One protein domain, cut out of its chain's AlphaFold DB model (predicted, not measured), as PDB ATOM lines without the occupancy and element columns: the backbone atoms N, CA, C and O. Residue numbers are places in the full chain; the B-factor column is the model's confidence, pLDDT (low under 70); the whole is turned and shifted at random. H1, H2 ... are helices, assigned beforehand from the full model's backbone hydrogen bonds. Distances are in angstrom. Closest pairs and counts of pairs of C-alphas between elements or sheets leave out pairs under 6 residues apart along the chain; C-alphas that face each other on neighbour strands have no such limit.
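AT A GLANCE: This is residues 7 to 113 of the 114 residues of an uncharacterized protein of Candidatus Diapherotrites archaeon CG11_big_fil_rev_8_21_14_0_20_37_9 (UniProt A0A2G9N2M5). A long zigzag of three helices: H2 runs through the middle, H1 folds back on its residues 29 to 43, H4 on its residues 49 to 57. Tiny H3 makes the second turn, and H5 makes a corner with H4. The printed part has 107 residues, with five named helices, H1 to H5, and no named strand: all helix, loose, radius of gyration of the C-alphas 17.9 A, spans 53 by 30 by 26 A.

HOW THE PARTS SIT: H2, residues 29 to 60, has a kink of 35 degrees near residue 46. H1, residues 7 to 24, touches it in a hairpin, a shallow tilt of 30 degrees, opposite ways; the closest C-alphas, Leu 19 and Ile 32, are 6.3 A apart. H4, residues 69 to 97, touches H2 at a tilt of 36 degrees, only just steep, opposite ways; the closest C-alphas, Ala 53 and Leu 76, are 6.5 A apart. H3, residues 62 to 66, is close but not clearly touching H4, closest C-alphas Thr 64 and Glu 72, 6.4 A. H5, residues 102 to 111, only just touches H4, with 3 pairs of C-alphas within 8 A, only at the corner, about perpendicular at 90 degrees; closest C-alphas Tyr 92 and Leu 102, 7.2 A. Every O i to N i+4 pair is within hydrogen-bond range in H1, H4 and H5; H2 has 26 of 28, H3 0 of 1 and, for O i to N i+3, 1 of 2.

IN THESE COORDINATES: H2 is 43.6 A long, H4 42.0 A, H1 25.9 A. H1 begins at C-alpha 7 (8.338, -56.081, -37.080); H5 ends at C-alpha 111 (9.468, -29.653, -63.193).

THE WHOLE: The farthest C-alphas, Arg 26 and Lys 66, are 53.7 A apart. The printed part has no cut, and its links are tight. Residues 62 to 65, 91 to 106, 109 to 110 and 112 to 113 have pLDDT under 70.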
ATOM      1  N   ARG A   7       8.926 -57.128 -36.235       75.75
ATOM      2  CA  ARG A   7       8.338 -56.081 -37.080       75.75
ATOM      3  C   ARG A   7       8.977 -54.705 -36.879       75.75
ATOM      4  O   ARG A   7       9.055 -53.946 -37.838       75.75
ATOM      5  N   PHE A   8       9.426 -54.375 -35.670       76.44
ATOM      6  CA  PHE A   8      10.125 -53.124 -35.376       76.44
ATOM      7  C   PHE A   8      11.526 -53.121 -35.993       76.44
ATOM      8  O   PHE A   8      11.874 -52.179 -36.702       76.44
ATOM      9  N   ALA A   9      12.286 -54.207 -35.815       79.12
ATOM     10  CA  ALA A   9      13.618 -54.351 -36.408       79.12
ATOM     11  C   ALA A   9      13.577 -54.253 -37.944       79.12
ATOM     12  O   ALA A   9      14.395 -53.560 -38.544       79.12
ATOM     13  N   LEU A  10      12.574 -54.872 -38.575       82.00
ATOM     14  CA  LEU A  10      12.396 -54.825 -40.028       82.00
ATOM     15  C   LEU A  10      12.067 -53.410 -40.536       82.00
ATOM     16  O   LEU A  10      12.571 -52.986 -41.572       82.00
ATOM     17  N   ARG A  11      11.259 -52.650 -39.784       78.50
ATOM     18  CA  ARG A  11      10.959 -51.240 -40.093       78.50
ATOM     19  C   ARG A  11      12.192 -50.357 -39.943       78.50
ATOM     20  O   ARG A  11      12.420 -49.505 -40.791       78.50
ATOM     21  N   LEU A  12      12.991 -50.577 -38.902       82.38
ATOM     22  CA  LEU A  12      14.229 -49.833 -38.685       82.38
ATOM     23  C   LEU A  12      15.239 -50.095 -39.813       82.38
ATOM     24  O   LEU A  12      15.827 -49.155 -40.340       82.38
ATOM     25  N   ALA A  13      15.378 -51.357 -40.233       82.31
ATOM     26  CA  ALA A  13      16.215 -51.733 -41.369       82.31
ATOM     27  C   ALA A  13      15.741 -51.072 -42.672       82.31
ATOM     28  O   ALA A  13      16.555 -50.544 -43.425       82.31
ATOM     29  N   PHE A  14      14.427 -51.029 -42.914       83.50
ATOM     30  CA  PHE A  14      13.863 -50.336 -44.074       83.50
ATOM     31  C   PHE A  14      14.158 -48.829 -44.059       83.50
ATOM     32  O   PHE A  14      14.571 -48.278 -45.077       83.50
ATOM     33  N   VAL A  15      14.004 -48.170 -42.904       83.31
ATOM     34  CA  VAL A  15      14.356 -46.749 -42.744       83.31
ATOM     35  C   VAL A  15      15.841 -46.525 -43.027       83.31
ATOM     36  O   VAL A  15      16.177 -45.615 -43.777       83.31
ATOM     37  N   ALA A  16      16.728 -47.375 -42.503       84.62
ATOM     38  CA  ALA A  16      18.162 -47.273 -42.764       84.62
ATOM     39  C   ALA A  16      18.492 -47.411 -44.262       84.62
ATOM     40  O   ALA A  16      19.258 -46.609 -44.792       84.62
ATOM     41  N   ILE A  17      17.870 -48.367 -44.960       87.06
ATOM     42  CA  ILE A  17      18.034 -48.542 -46.413       87.06
ATOM     43  C   ILE A  17      17.553 -47.296 -47.172       87.06
ATOM     44  O   ILE A  17      18.253 -46.816 -48.060       87.06
ATOM     45  N   MET A  18      16.399 -46.734 -46.801       78.56
ATOM     46  CA  MET A  18      15.873 -45.497 -47.396       78.56
ATOM     47  C   MET A  18      16.823 -44.309 -47.209       78.56
ATOM     48  O   MET A  18      17.094 -43.587 -48.163       78.56
ATOM     49  N   LEU A  19      17.388 -44.134 -46.010       82.62
ATOM     50  CA  LEU A  19      18.359 -43.066 -45.749       82.62
ATOM     51  C   LEU A  19      19.642 -43.237 -46.573       82.62
ATOM     52  O   LEU A  19      20.174 -42.252 -47.082       82.62
ATOM     53  N   ILE A  20      20.112 -44.477 -46.756       84.81
ATOM     54  CA  ILE A  20      21.263 -44.779 -47.622       84.81
ATOM     55  C   ILE A  20      20.948 -44.436 -49.083       84.81
ATOM     56  O   ILE A  20      21.781 -43.832 -49.758       84.81
ATOM     57  N   LEU A  21      19.751 -44.773 -49.572       80.19
ATOM     58  CA  LEU A  21      19.326 -44.411 -50.927       80.19
ATOM     59  C   LEU A  21      19.282 -42.890 -51.111       80.19
ATOM     60  O   LEU A  21      19.809 -42.380 -52.095       80.19
ATOM     61  N   PHE A  22      18.743 -42.149 -50.143       78.12
ATOM     62  CA  PHE A  22      18.733 -40.685 -50.195       78.12
ATOM     63  C   PHE A  22      20.138 -40.082 -50.200       78.12
ATOM     64  O   PHE A  22      20.395 -39.126 -50.935       78.12
ATOM     65  N   TYR A  23      21.072 -40.680 -49.460       81.38
ATOM     66  CA  TYR A  23      22.478 -40.294 -49.514       81.38
ATOM     67  C   TYR A  23      23.093 -40.538 -50.902       81.38
ATOM     68  O   TYR A  23      23.785 -39.671 -51.433       81.38
ATOM     69  N   GLN A  24      22.791 -41.675 -51.539       84.62
ATOM     70  CA  GLN A  24      23.245 -41.968 -52.906       84.62
ATOM     71  C   GLN A  24      22.652 -41.012 -53.951       84.62
ATOM     72  O   GLN A  24      23.333 -40.662 -54.912       84.62
ATOM     73  N   MET A  25      21.428 -40.525 -53.730       76.88
ATOM     74  CA  MET A  25      20.789 -39.488 -54.553       76.88
ATOM     75  C   MET A  25      21.365 -38.079 -54.319       76.88
ATOM     76  O   MET A  25      20.859 -37.115 -54.884       76.88
ATOM     77  N   ARG A  26      22.431 -37.950 -53.512       79.44
ATOM     78  CA  ARG A  26      23.102 -36.685 -53.167       79.44
ATOM     79  C   ARG A  26      22.187 -35.650 -52.507       79.44
ATOM     80  O   ARG A  26      22.415 -34.451 -52.648       79.44
ATOM     81  N   MET A  27      21.175 -36.091 -51.759       72.25
ATOM     82  CA  MET A  27      20.418 -35.171 -50.911       72.25
ATOM     83  C   MET A  27      21.312 -34.558 -49.827       72.25
ATOM     84  O   MET A  27      22.258 -35.185 -49.347       72.25
ATOM     85  N   HIS A  28      20.978 -33.336 -49.413       77.25
ATOM     86  CA  HIS A  28      21.665 -32.667 -48.315       77.25
ATOM     87  C   HIS A  28      21.575 -33.494 -47.025       77.25
ATOM     88  O   HIS A  28      20.507 -33.987 -46.652       77.25
ATOM     89  N   ILE A  29      22.704 -33.616 -46.320       78.50
ATOM     90  CA  ILE A  29      22.816 -34.389 -45.069       78.50
ATOM     91  C   ILE A  29      21.803 -33.906 -44.023       78.50
ATOM     92  O   ILE A  29      21.220 -34.725 -43.315       78.50
ATOM     93  N   GLU A  30      21.542 -32.600 -43.967       77.75
ATOM     94  CA  GLU A  30      20.541 -31.999 -43.077       77.75
ATOM     95  C   GLU A  30      19.128 -32.524 -43.367       77.75
ATOM     96  O   GLU A  30      18.407 -32.924 -42.452       77.75
ATOM     97  N   THR A  31      18.753 -32.622 -44.647       71.12
ATOM     98  CA  THR A  31      17.466 -33.175 -45.086       71.12
ATOM     99  C   THR A  31      17.357 -34.660 -44.746       71.12
ATOM    100  O   THR A  31      16.329 -35.103 -44.237       71.12
ATOM    101  N   ILE A  32      18.427 -35.431 -44.966       75.00
ATOM    102  CA  ILE A  32      18.475 -36.864 -44.638       75.00
ATOM    103  C   ILE A  32      18.327 -37.073 -43.127       75.00
ATOM    104  O   ILE A  32      17.547 -37.924 -42.697       75.00
ATOM    105  N   ALA A  33      19.030 -36.282 -42.312       75.12
ATOM    106  CA  ALA A  33      18.941 -36.352 -40.856       75.12
ATOM    107  C   ALA A  33      17.523 -36.031 -40.366       75.12
ATOM    108  O   ALA A  33      16.969 -36.766 -39.544       75.12
ATOM    109  N   LEU A  34      16.902 -34.989 -40.920       76.25
ATOM    110  CA  LEU A  34      15.543 -34.590 -40.571       76.25
ATOM    111  C   LEU A  34      14.524 -35.670 -40.969       76.25
ATOM    112  O   LEU A  34      13.700 -36.071 -40.145       76.25
ATOM    113  N   ILE A  35      14.628 -36.228 -42.178       74.88
ATOM    114  CA  ILE A  35      13.802 -37.359 -42.631       74.88
ATOM    115  C   ILE A  35      13.993 -38.585 -41.725       74.88
ATOM    116  O   ILE A  35      13.017 -39.239 -41.356       74.88
ATOM    117  N   GLY A  36      15.229 -38.885 -41.318       80.31
ATOM    118  CA  GLY A  36      15.531 -39.988 -40.404       80.31
ATOM    119  C   GLY A  36      14.865 -39.817 -39.038       80.31
ATOM    120  O   GLY A  36      14.218 -40.746 -38.546       80.31
ATOM    121  N   ILE A  37      14.949 -38.615 -38.463       81.44
ATOM    122  CA  ILE A  37      14.270 -38.266 -37.207       81.44
ATOM    123  C   ILE A  37      12.753 -38.414 -37.361       81.44
ATOM    124  O   ILE A  37      12.107 -39.013 -36.498       81.44
ATOM    125  N   LEU A  38      12.183 -37.940 -38.474       77.62
ATOM    126  CA  LEU A  38      10.753 -38.069 -38.753       77.62
ATOM    127  C   LEU A  38      10.311 -39.527 -38.863       77.62
ATOM    128  O   LEU A  38       9.294 -39.888 -38.274       77.62
ATOM    129  N   PHE A  39      11.061 -40.378 -39.565       79.00
ATOM    130  CA  PHE A  39      10.733 -41.798 -39.697       79.00
ATOM    131  C   PHE A  39      10.760 -42.527 -38.358       79.00
ATOM    132  O   PHE A  39       9.827 -43.271 -38.043       79.00
ATOM    133  N   ILE A  40      11.799 -42.298 -37.552       80.38
ATOM    134  CA  ILE A  40      11.891 -42.872 -36.206       80.38
ATOM    135  C   ILE A  40      10.720 -42.368 -35.357       80.38
ATOM    136  O   ILE A  40      10.011 -43.173 -34.748       80.38
ATOM    137  N   GLY A  41      10.456 -41.059 -35.389       79.12
ATOM    138  CA  GLY A  41       9.316 -40.439 -34.722       79.12
ATOM    139  C   GLY A  41       7.995 -41.096 -35.114       79.12
ATOM    140  O   GLY A  41       7.226 -41.480 -34.239       79.12
ATOM    141  N   PHE A  42       7.765 -41.328 -36.408       74.88
ATOM    142  CA  PHE A  42       6.568 -41.984 -36.933       74.88
ATOM    143  C   PHE A  42       6.409 -43.428 -36.460       74.88
ATOM    144  O   PHE A  42       5.293 -43.855 -36.165       74.88
ATOM    145  N   ILE A  43       7.504 -44.192 -36.381       78.00
ATOM    146  CA  ILE A  43       7.461 -45.575 -35.891       78.00
ATOM    147  C   ILE A  43       6.974 -45.599 -34.438       78.00
ATOM    148  O   ILE A  43       6.090 -46.394 -34.113       78.00
ATOM    149  N   PHE A  44       7.498 -44.706 -33.595       76.25
ATOM    150  CA  PHE A  44       7.063 -44.578 -32.202       76.25
ATOM    151  C   PHE A  44       5.648 -44.004 -32.080       76.25
ATOM    152  O   PHE A  44       4.847 -44.495 -31.278       76.25
ATOM    153  N   LEU A  45       5.312 -42.986 -32.879       76.00
ATOM    154  CA  LEU A  45       3.998 -42.352 -32.832       76.00
ATOM    155  C   LEU A  45       2.903 -43.308 -33.277       76.00
ATOM    156  O   LEU A  45       1.854 -43.325 -32.652       76.00
ATOM    157  N   ARG A  46       3.135 -44.136 -34.300       72.00
ATOM    158  CA  ARG A  46       2.123 -45.058 -34.831       72.00
ATOM    159  C   ARG A  46       1.544 -45.968 -33.752       72.00
ATOM    160  O   ARG A  46       0.335 -46.174 -33.719       72.00
ATOM    161  N   GLU A  47       2.391 -46.517 -32.885       71.38
ATOM    162  CA  GLU A  47       1.931 -47.413 -31.821       71.38
ATOM    163  C   GLU A  47       1.120 -46.654 -30.760       71.38
ATOM    164  O   GLU A  47       0.072 -47.129 -30.320       71.38
ATOM    165  N   LYS A  48       1.552 -45.434 -30.410       75.44
ATOM    166  CA  LYS A  48       0.795 -44.548 -29.514       75.44
ATOM    167  C   LYS A  48      -0.520 -44.073 -30.133       75.44
ATOM    168  O   LYS A  48      -1.519 -44.033 -29.431       75.44
ATOM    169  N   MET A  49      -0.537 -43.741 -31.421       75.12
ATOM    170  CA  MET A  49      -1.718 -43.279 -32.153       75.12
ATOM    171  C   MET A  49      -2.757 -44.388 -32.287       75.12
ATOM    172  O   MET A  49      -3.936 -44.108 -32.127       75.12
ATOM    173  N   GLY A  50      -2.337 -45.637 -32.524       72.94
ATOM    174  CA  GLY A  50      -3.246 -46.787 -32.533       72.94
ATOM    175  C   GLY A  50      -3.932 -46.977 -31.180       72.94
ATOM    176  O   GLY A  50      -5.156 -46.988 -31.112       72.94
ATOM    177  N   LYS A  51      -3.146 -46.999 -30.095       75.88
ATOM    178  CA  LYS A  51      -3.677 -47.104 -28.724       75.88
ATOM    179  C   LYS A  51      -4.544 -45.903 -28.338       75.88
ATOM    180  O   LYS A  51      -5.557 -46.066 -27.672       75.88
ATOM    181  N   ALA A  52      -4.169 -44.695 -28.760       75.88
ATOM    182  CA  ALA A  52      -4.961 -43.492 -28.524       75.88
ATOM    183  C   ALA A  52      -6.286 -43.526 -29.297       75.88
ATOM    184  O   ALA A  52      -7.310 -43.143 -28.745       75.88
ATOM    185  N   ALA A  53      -6.285 -44.014 -30.541       72.75
ATOM    186  CA  ALA A  53      -7.498 -44.179 -31.334       72.75
ATOM    187  C   ALA A  53      -8.449 -45.209 -30.706       72.75
ATOM    188  O   ALA A  53      -9.632 -44.911 -30.576       72.75
ATOM    189  N   GLU A  54      -7.937 -46.359 -30.249       74.25
ATOM    190  CA  GLU A  54      -8.720 -47.350 -29.489       74.25
ATOM    191  C   GLU A  54      -9.296 -46.740 -28.205       74.25
ATOM    192  O   GLU A  54     -10.497 -46.817 -27.965       74.25
ATOM    193  N   HIS A  55      -8.472 -46.035 -27.425       77.56
ATOM    194  CA  HIS A  55      -8.903 -45.396 -26.180       77.56
ATOM    195  C   HIS A  55      -9.960 -44.300 -26.401       77.56
ATOM    196  O   HIS A  55     -10.854 -44.123 -25.572       77.56
ATOM    197  N   ILE A  56      -9.874 -43.551 -27.504       75.44
ATOM    198  CA  ILE A  56     -10.894 -42.568 -27.902       75.44
ATOM    199  C   ILE A  56     -12.185 -43.284 -28.311       75.44
ATOM    200  O   ILE A  56     -13.265 -42.841 -27.917       75.44
ATOM    201  N   LEU A  57     -12.088 -44.393 -29.052       72.81
ATOM    202  CA  LEU A  57     -13.244 -45.199 -29.444       72.81
ATOM    203  C   LEU A  57     -13.989 -45.728 -28.214       72.81
ATOM    204  O   LEU A  57     -15.197 -45.537 -28.090       72.81
ATOM    205  N   GLU A  58     -13.259 -46.330 -27.275       74.56
ATOM    206  CA  GLU A  58     -13.843 -46.961 -26.091       74.56
ATOM    207  C   GLU A  58     -14.449 -45.953 -25.108       74.56
ATOM    208  O   GLU A  58     -15.504 -46.231 -24.533       74.56
ATOM    209  N   ASN A  59     -13.818 -44.786 -24.924       74.50
ATOM    210  CA  ASN A  59     -14.246 -43.813 -23.913       74.50
ATOM    211  C   ASN A  59     -15.218 -42.746 -24.427       74.50
ATOM    212  O   ASN A  59     -16.069 -42.290 -23.665       74.50
ATOM    213  N   HIS A  60     -15.102 -42.316 -25.686       74.50
ATOM    214  CA  HIS A  60     -15.940 -41.240 -26.227       74.50
ATOM    215  C   HIS A  60     -17.053 -41.732 -27.148       74.50
ATOM    216  O   HIS A  60     -18.025 -41.006 -27.357       74.50
ATOM    217  N   LEU A  61     -16.958 -42.961 -27.659       70.88
ATOM    218  CA  LEU A  61     -17.958 -43.534 -28.554       70.88
ATOM    219  C   LEU A  61     -18.459 -44.897 -28.050       70.88
ATOM    220  O   LEU A  61     -18.485 -45.853 -28.814       70.88
ATOM    221  N   PRO A  62     -18.965 -45.022 -26.806       68.00
ATOM    222  CA  PRO A  62     -19.433 -46.307 -26.267       68.00
ATOM    223  C   PRO A  62     -20.562 -46.951 -27.097       68.00
ATOM    224  O   PRO A  62     -20.825 -48.148 -26.985       68.00
ATOM    225  N   PHE A  63     -21.227 -46.168 -27.951       69.88
ATOM    226  CA  PHE A  63     -22.272 -46.601 -28.879       69.88
ATOM    227  C   PHE A  63     -21.747 -47.496 -30.017       69.88
ATOM    228  O   PHE A  63     -22.530 -48.251 -30.596       69.88
ATOM    229  N   THR A  64     -20.443 -47.454 -30.324       67.12
ATOM    230  CA  THR A  64     -19.829 -48.278 -31.380       67.12
ATOM    231  C   THR A  64     -19.674 -49.738 -30.966       67.12
ATOM    232  O   THR A  64     -19.588 -50.593 -31.835       67.12
ATOM    233  N   LYS A  65     -19.769 -50.072 -29.668       65.75
ATOM    234  CA  LYS A  65     -19.730 -51.468 -29.178       65.75
ATOM    235  C   LYS A  65     -20.875 -52.350 -29.684       65.75
ATOM    236  O   LYS A  65     -20.808 -53.567 -29.572       65.75
ATOM    237  N   LYS A  66     -21.959 -51.746 -30.178       75.31
ATOM    238  CA  LYS A  66     -23.094 -52.467 -30.776       75.31
ATOM    239  C   LYS A  66     -22.983 -52.583 -32.295       75.31
ATOM    240  O   LYS A  66     -23.890 -53.122 -32.926       75.31
ATOM    241  N   TRP A  67     -21.938 -52.016 -32.890       78.69
ATOM    242  CA  TRP A  67     -21.747 -52.054 -34.330       78.69
ATOM    243  C   TRP A  67     -21.104 -53.374 -34.749       78.69
ATOM    244  O   TRP A  67     -20.396 -53.999 -33.966       78.69
ATOM    245  N   PRO A  68     -21.351 -53.819 -35.987       81.31
ATOM    246  CA  PRO A  68     -20.628 -54.955 -36.535       81.31
ATOM    247  C   PRO A  68     -19.129 -54.632 -36.665       81.31
ATOM    248  O   PRO A  68     -18.771 -53.522 -37.063       81.31
ATOM    249  N   ASP A  69     -18.262 -55.618 -36.404       78.62
ATOM    250  CA  ASP A  69     -16.789 -55.488 -36.357       78.62
ATOM    251  C   ASP A  69     -16.166 -54.730 -37.543       78.62
ATOM    252  O   ASP A  69     -15.119 -54.091 -37.421       78.62
ATOM    253  N   TRP A  70     -16.775 -54.817 -38.729       80.19
ATOM    254  CA  TRP A  70     -16.285 -54.124 -39.920       80.19
ATOM    255  C   TRP A  70     -16.468 -52.602 -39.827       80.19
ATOM    256  O   TRP A  70     -15.606 -51.859 -40.293       80.19
ATOM    257  N   ALA A  71     -17.556 -52.134 -39.211       80.12
ATOM    258  CA  ALA A  71     -17.866 -50.715 -39.066       80.12
ATOM    259  C   ALA A  71     -16.988 -50.068 -37.988       80.12
ATOM    260  O   ALA A  71     -16.513 -48.948 -38.169       80.12
ATOM    261  N   GLU A  72     -16.693 -50.802 -36.912       74.44
ATOM    262  CA  GLU A  72     -15.737 -50.373 -35.889       74.44
ATOM    263  C   GLU A  72     -14.324 -50.227 -36.474       74.44
ATOM    264  O   GLU A  72     -13.677 -49.190 -36.307       74.44
ATOM    265  N   LYS A  73     -13.876 -51.210 -37.271       74.88
ATOM    266  CA  LYS A  73     -12.593 -51.133 -37.989       74.88
ATOM    267  C   LYS A  73     -12.545 -49.980 -38.989       74.88
ATOM    268  O   LYS A  73     -11.513 -49.318 -39.089       74.88
ATOM    269  N   ALA A  74     -13.632 -49.723 -39.716       78.94
ATOM    270  CA  ALA A  74     -13.708 -48.607 -40.658       78.94
ATOM    271  C   ALA A  74     -13.607 -47.251 -39.943       78.94
ATOM    272  O   ALA A  74     -12.889 -46.362 -40.401       78.94
ATOM    273  N   LEU A  75     -14.265 -47.108 -38.791       80.31
ATOM    274  CA  LEU A  75     -14.195 -45.905 -37.969       80.31
ATOM    275  C   LEU A  75     -12.787 -45.692 -37.397       80.31
ATOM    276  O   LEU A  75     -12.249 -44.589 -37.470       80.31
ATOM    277  N   LEU A  76     -12.155 -46.754 -36.895       76.44
ATOM    278  CA  LEU A  76     -10.784 -46.702 -36.389       76.44
ATOM    279  C   LEU A  76      -9.789 -46.342 -37.503       76.44
ATOM    280  O   LEU A  76      -8.877 -45.543 -37.293       76.44
ATOM    281  N   PHE A  77     -10.009 -46.858 -38.714       75.94
ATOM    282  CA  PHE A  77      -9.244 -46.478 -39.899       75.94
ATOM    283  C   PHE A  77      -9.450 -45.005 -40.277       75.94
ATOM    284  O   PHE A  77      -8.480 -44.307 -40.567       75.94
ATOM    285  N   ALA A  78     -10.684 -44.497 -40.208       79.00
ATOM    286  CA  ALA A  78     -10.979 -43.087 -40.453       79.00
ATOM    287  C   ALA A  78     -10.286 -42.170 -39.428       79.00
ATOM    288  O   ALA A  78      -9.630 -41.202 -39.814       79.00
ATOM    289  N   ILE A  79     -10.348 -42.507 -38.136       78.38
ATOM    290  CA  ILE A  79      -9.643 -41.779 -37.068       78.38
ATOM    291  C   ILE A  79      -8.132 -41.804 -37.309       78.38
ATOM    292  O   ILE A  79      -7.463 -40.780 -37.169       78.38
ATOM    293  N   PHE A  80      -7.590 -42.951 -37.725       75.12
ATOM    294  CA  PHE A  80      -6.178 -43.073 -38.058       75.12
ATOM    295  C   PHE A  80      -5.777 -42.165 -39.230       75.12
ATOM    296  O   PHE A  80      -4.749 -41.495 -39.143       75.12
ATOM    297  N   ILE A  81      -6.590 -42.084 -40.294       78.94
ATOM    298  CA  ILE A  81      -6.357 -41.158 -41.417       78.94
ATOM    299  C   ILE A  81      -6.358 -39.708 -40.931       78.94
ATOM    300  O   ILE A  81      -5.456 -38.950 -41.276       78.94
ATOM    301  N   VAL A  82      -7.340 -39.318 -40.116       78.88
ATOM    302  CA  VAL A  82      -7.436 -37.947 -39.592       78.88
ATOM    303  C   VAL A  82      -6.206 -37.603 -38.752       78.88
ATOM    304  O   VAL A  82      -5.558 -36.585 -38.989       78.88
ATOM    305  N   LEU A  83      -5.823 -38.482 -37.824       77.00
ATOM    306  CA  LEU A  83      -4.620 -38.310 -37.013       77.00
ATOM    307  C   LEU A  83      -3.345 -38.261 -37.873       77.00
ATOM    308  O   LEU A  83      -2.442 -37.474 -37.591       77.00
ATOM    309  N   TYR A  84      -3.275 -39.064 -38.936       73.94
ATOM    310  CA  TYR A  84      -2.171 -39.038 -39.893       73.94
ATOM    311  C   TYR A  84      -2.095 -37.706 -40.649       73.94
ATOM    312  O   TYR A  84      -1.006 -37.153 -40.790       73.94
ATOM    313  N   LEU A  85      -3.227 -37.162 -41.104       75.44
ATOM    314  CA  LEU A  85      -3.282 -35.860 -41.774       75.44
ATOM    315  C   LEU A  85      -2.859 -34.723 -40.841       75.44
ATOM    316  O   LEU A  85      -2.101 -33.850 -41.259       75.44
ATOM    317  N   ILE A  86      -3.279 -34.760 -39.575       75.62
ATOM    318  CA  ILE A  86      -2.845 -33.791 -38.560       75.62
ATOM    319  C   ILE A  86      -1.332 -33.885 -38.357       75.62
ATOM    320  O   ILE A  86      -0.641 -32.869 -38.388       75.62
ATOM    321  N   LEU A  87      -0.797 -35.098 -38.200       74.31
ATOM    322  CA  LEU A  87       0.637 -35.307 -38.034       74.31
ATOM    323  C   LEU A  87       1.424 -34.829 -39.259       74.31
ATOM    324  O   LEU A  87       2.431 -34.142 -39.109       74.31
ATOM    325  N   LYS A  88       0.939 -35.144 -40.465       70.31
ATOM    326  CA  LYS A  88       1.480 -34.634 -41.725       70.31
ATOM    327  C   LYS A  88       1.535 -33.109 -41.678       70.31
ATOM    328  O   LYS A  88       2.605 -32.543 -41.863       70.31
ATOM    329  N   GLN A  89       0.423 -32.451 -41.357       72.88
ATOM    330  CA  GLN A  89       0.359 -30.994 -41.284       72.88
ATOM    331  C   GLN A  89       1.360 -30.421 -40.275       72.88
ATOM    332  O   GLN A  89       2.059 -29.469 -40.597       72.88
ATOM    333  N   ILE A  90       1.485 -31.019 -39.086       75.25
ATOM    334  CA  ILE A  90       2.469 -30.600 -38.074       75.25
ATOM    335  C   ILE A  90       3.892 -30.693 -38.632       75.25
ATOM    336  O   ILE A  90       4.680 -29.772 -38.447       75.25
ATOM    337  N   ILE A  91       4.209 -31.778 -39.338       69.88
ATOM    338  CA  ILE A  91       5.526 -32.001 -39.940       69.88
ATOM    339  C   ILE A  91       5.811 -30.972 -41.038       69.88
ATOM    340  O   ILE A  91       6.876 -30.363 -41.013       69.88
ATOM    341  N   TYR A  92       4.872 -30.732 -41.960       68.44
ATOM    342  CA  TYR A  92       5.033 -29.712 -43.009       68.44
ATOM    343  C   TYR A  92       5.189 -28.313 -42.421       68.44
ATOM    344  O   TYR A  92       6.071 -27.573 -42.838       68.44
ATOM    345  N   THR A  93       4.380 -27.966 -41.423       69.94
ATOM    346  CA  THR A  93       4.486 -26.679 -40.733       69.94
ATOM    347  C   THR A  93       5.830 -26.548 -40.015       69.94
ATOM    348  O   THR A  93       6.481 -25.515 -40.131       69.94
ATOM    349  N   ALA A  94       6.284 -27.592 -39.312       66.25
ATOM    350  CA  ALA A  94       7.586 -27.600 -38.648       66.25
ATOM    351  C   ALA A  94       8.733 -27.423 -39.651       66.25
ATOM    352  O   ALA A  94       9.618 -26.610 -39.423       66.25
ATOM    353  N   LEU A  95       8.689 -28.125 -40.783       65.12
ATOM    354  CA  LEU A  95       9.648 -27.975 -41.879       65.12
ATOM    355  C   LEU A  95       9.626 -26.574 -42.501       65.12
ATOM    356  O   LEU A  95      10.688 -25.999 -42.737       65.12
ATOM    357  N   GLY A  96       8.436 -25.992 -42.668       65.19
ATOM    358  CA  GLY A  96       8.261 -24.612 -43.115       65.19
ATOM    359  C   GLY A  96       8.913 -23.593 -42.173       65.19
ATOM    360  O   GLY A  96       9.532 -22.642 -42.645       65.19
ATOM    361  N   PHE A  97       8.879 -23.818 -40.853       64.75
ATOM    362  CA  PHE A  97       9.597 -22.974 -39.886       64.75
ATOM    363  C   PHE A  97      11.126 -23.030 -40.035       64.75
ATOM    364  O   PHE A  97      11.798 -22.056 -39.707       64.75
ATOM    365  N   PHE A  98      11.678 -24.130 -40.553       62.44
ATOM    366  CA  PHE A  98      13.108 -24.260 -40.857       62.44
ATOM    367  C   PHE A  98      13.480 -23.741 -42.260       62.44
ATOM    368  O   PHE A  98      14.614 -23.923 -42.695       62.44
ATOM    369  N   GLY A  99      12.549 -23.101 -42.978       59.12
ATOM    370  CA  GLY A  99      12.774 -22.603 -44.340       59.12
ATOM    371  C   GLY A  99      12.799 -23.700 -45.408       59.12
ATOM    372  O   GLY A  99      13.122 -23.425 -46.561       59.12
ATOM    373  N   ILE A 100      12.447 -24.939 -45.046       60.25
ATOM    374  CA  ILE A 100      12.344 -26.059 -45.979       60.25
ATOM    375  C   ILE A 100      10.904 -26.110 -46.478       60.25
ATOM    376  O   ILE A 100      10.037 -26.765 -45.892       60.25
ATOM    377  N   ASP A 101      10.648 -25.415 -47.583       67.56
ATOM    378  CA  ASP A 101       9.366 -25.502 -48.269       67.56
ATOM    379  C   ASP A 101       9.325 -26.784 -49.114       67.56
ATOM    380  O   ASP A 101       9.665 -26.815 -50.296       67.56
ATOM    381  N   LEU A 102       8.937 -27.890 -48.475       58.59
ATOM    382  CA  LEU A 102       8.764 -29.189 -49.134       58.59
ATOM    383  C   LEU A 102       7.820 -29.114 -50.339       58.59
ATOM    384  O   LEU A 102       7.974 -29.892 -51.275       58.59
ATOM    385  N   SER A 103       6.857 -28.193 -50.326       62.38
ATOM    386  CA  SER A 103       5.963 -27.932 -51.456       62.38
ATOM    387  C   SER A 103       6.752 -27.422 -52.661       62.38
ATOM    388  O   SER A 103       6.573 -27.937 -53.762       62.38
ATOM    389  N   ALA A 104       7.662 -26.470 -52.436       63.88
ATOM    390  CA  ALA A 104       8.542 -25.932 -53.469       63.88
ATOM    391  C   ALA A 104       9.527 -26.994 -53.977       63.88
ATOM    392  O   ALA A 104       9.650 -27.169 -55.183       63.88
ATOM    393  N   ILE A 105      10.135 -27.777 -53.078       65.69
ATOM    394  CA  ILE A 105      11.075 -28.851 -53.447       65.69
ATOM    395  C   ILE A 105      10.384 -29.930 -54.298       65.69
ATOM    396  O   ILE A 105      10.958 -30.425 -55.265       65.69
ATOM    397  N   ILE A 106       9.143 -30.304 -53.966       68.31
ATOM    398  CA  ILE A 106       8.373 -31.287 -54.744       68.31
ATOM    399  C   ILE A 106       7.968 -30.712 -56.109       68.31
ATOM    400  O   ILE A 106       8.030 -31.426 -57.109       68.31
ATOM    401  N   LEU A 107       7.577 -29.434 -56.163       73.69
ATOM    402  CA  LEU A 107       7.217 -28.756 -57.410       73.69
ATOM    403  C   LEU A 107       8.424 -28.645 -58.355       73.69
ATOM    404  O   LEU A 107       8.319 -28.954 -59.540       73.69
ATOM    405  N   GLU A 108       9.579 -28.279 -57.808       70.31
ATOM    406  CA  GLU A 108      10.845 -28.156 -58.528       70.31
ATOM    407  C   GLU A 108      11.361 -29.528 -58.996       70.31
ATOM    408  O   GLU A 108      11.819 -29.676 -60.129       70.31
ATOM    409  N   ALA A 109      11.199 -30.578 -58.181       65.06
ATOM    410  CA  ALA A 109      11.498 -31.950 -58.588       65.06
ATOM    411  C   ALA A 109      10.571 -32.451 -59.709       65.06
ATOM    412  O   ALA A 109      11.030 -33.161 -60.600       65.06
ATOM    413  N   MET A 110       9.284 -32.083 -59.697       67.50
ATOM    414  CA  MET A 110       8.349 -32.426 -60.777       67.50
ATOM    415  C   MET A 110       8.670 -31.696 -62.083       67.50
ATOM    416  O   MET A 110       8.559 -32.297 -63.149       67.50
ATOM    417  N   GLN A 111       9.079 -30.427 -62.012       71.88
ATOM    418  CA  GLN A 111       9.468 -29.653 -63.193       71.88
ATOM    419  C   GLN A 111      10.788 -30.135 -63.805       71.88
ATOM    420  O   GLN A 111      10.902 -30.160 -65.022       71.88
ATOM    421  N   ASN A 112      11.747 -30.584 -62.992       67.31
ATOM    422  CA  ASN A 112      13.023 -31.135 -63.471       67.31
ATOM    423  C   ASN A 112      12.933 -32.586 -63.997       67.31
ATOM    424  O   ASN A 112      13.941 -33.140 -64.433       67.31
ATOM    425  N   MET A 113      11.758 -33.225 -63.920       55.69
ATOM    426  CA  MET A 113      11.489 -34.545 -64.514       55.69
ATOM    427  C   MET A 113      10.743 -34.471 -65.860       55.69
ATOM    428  O   MET A 113      10.466 -35.523 -66.443       55.69
TER     429      MET A 113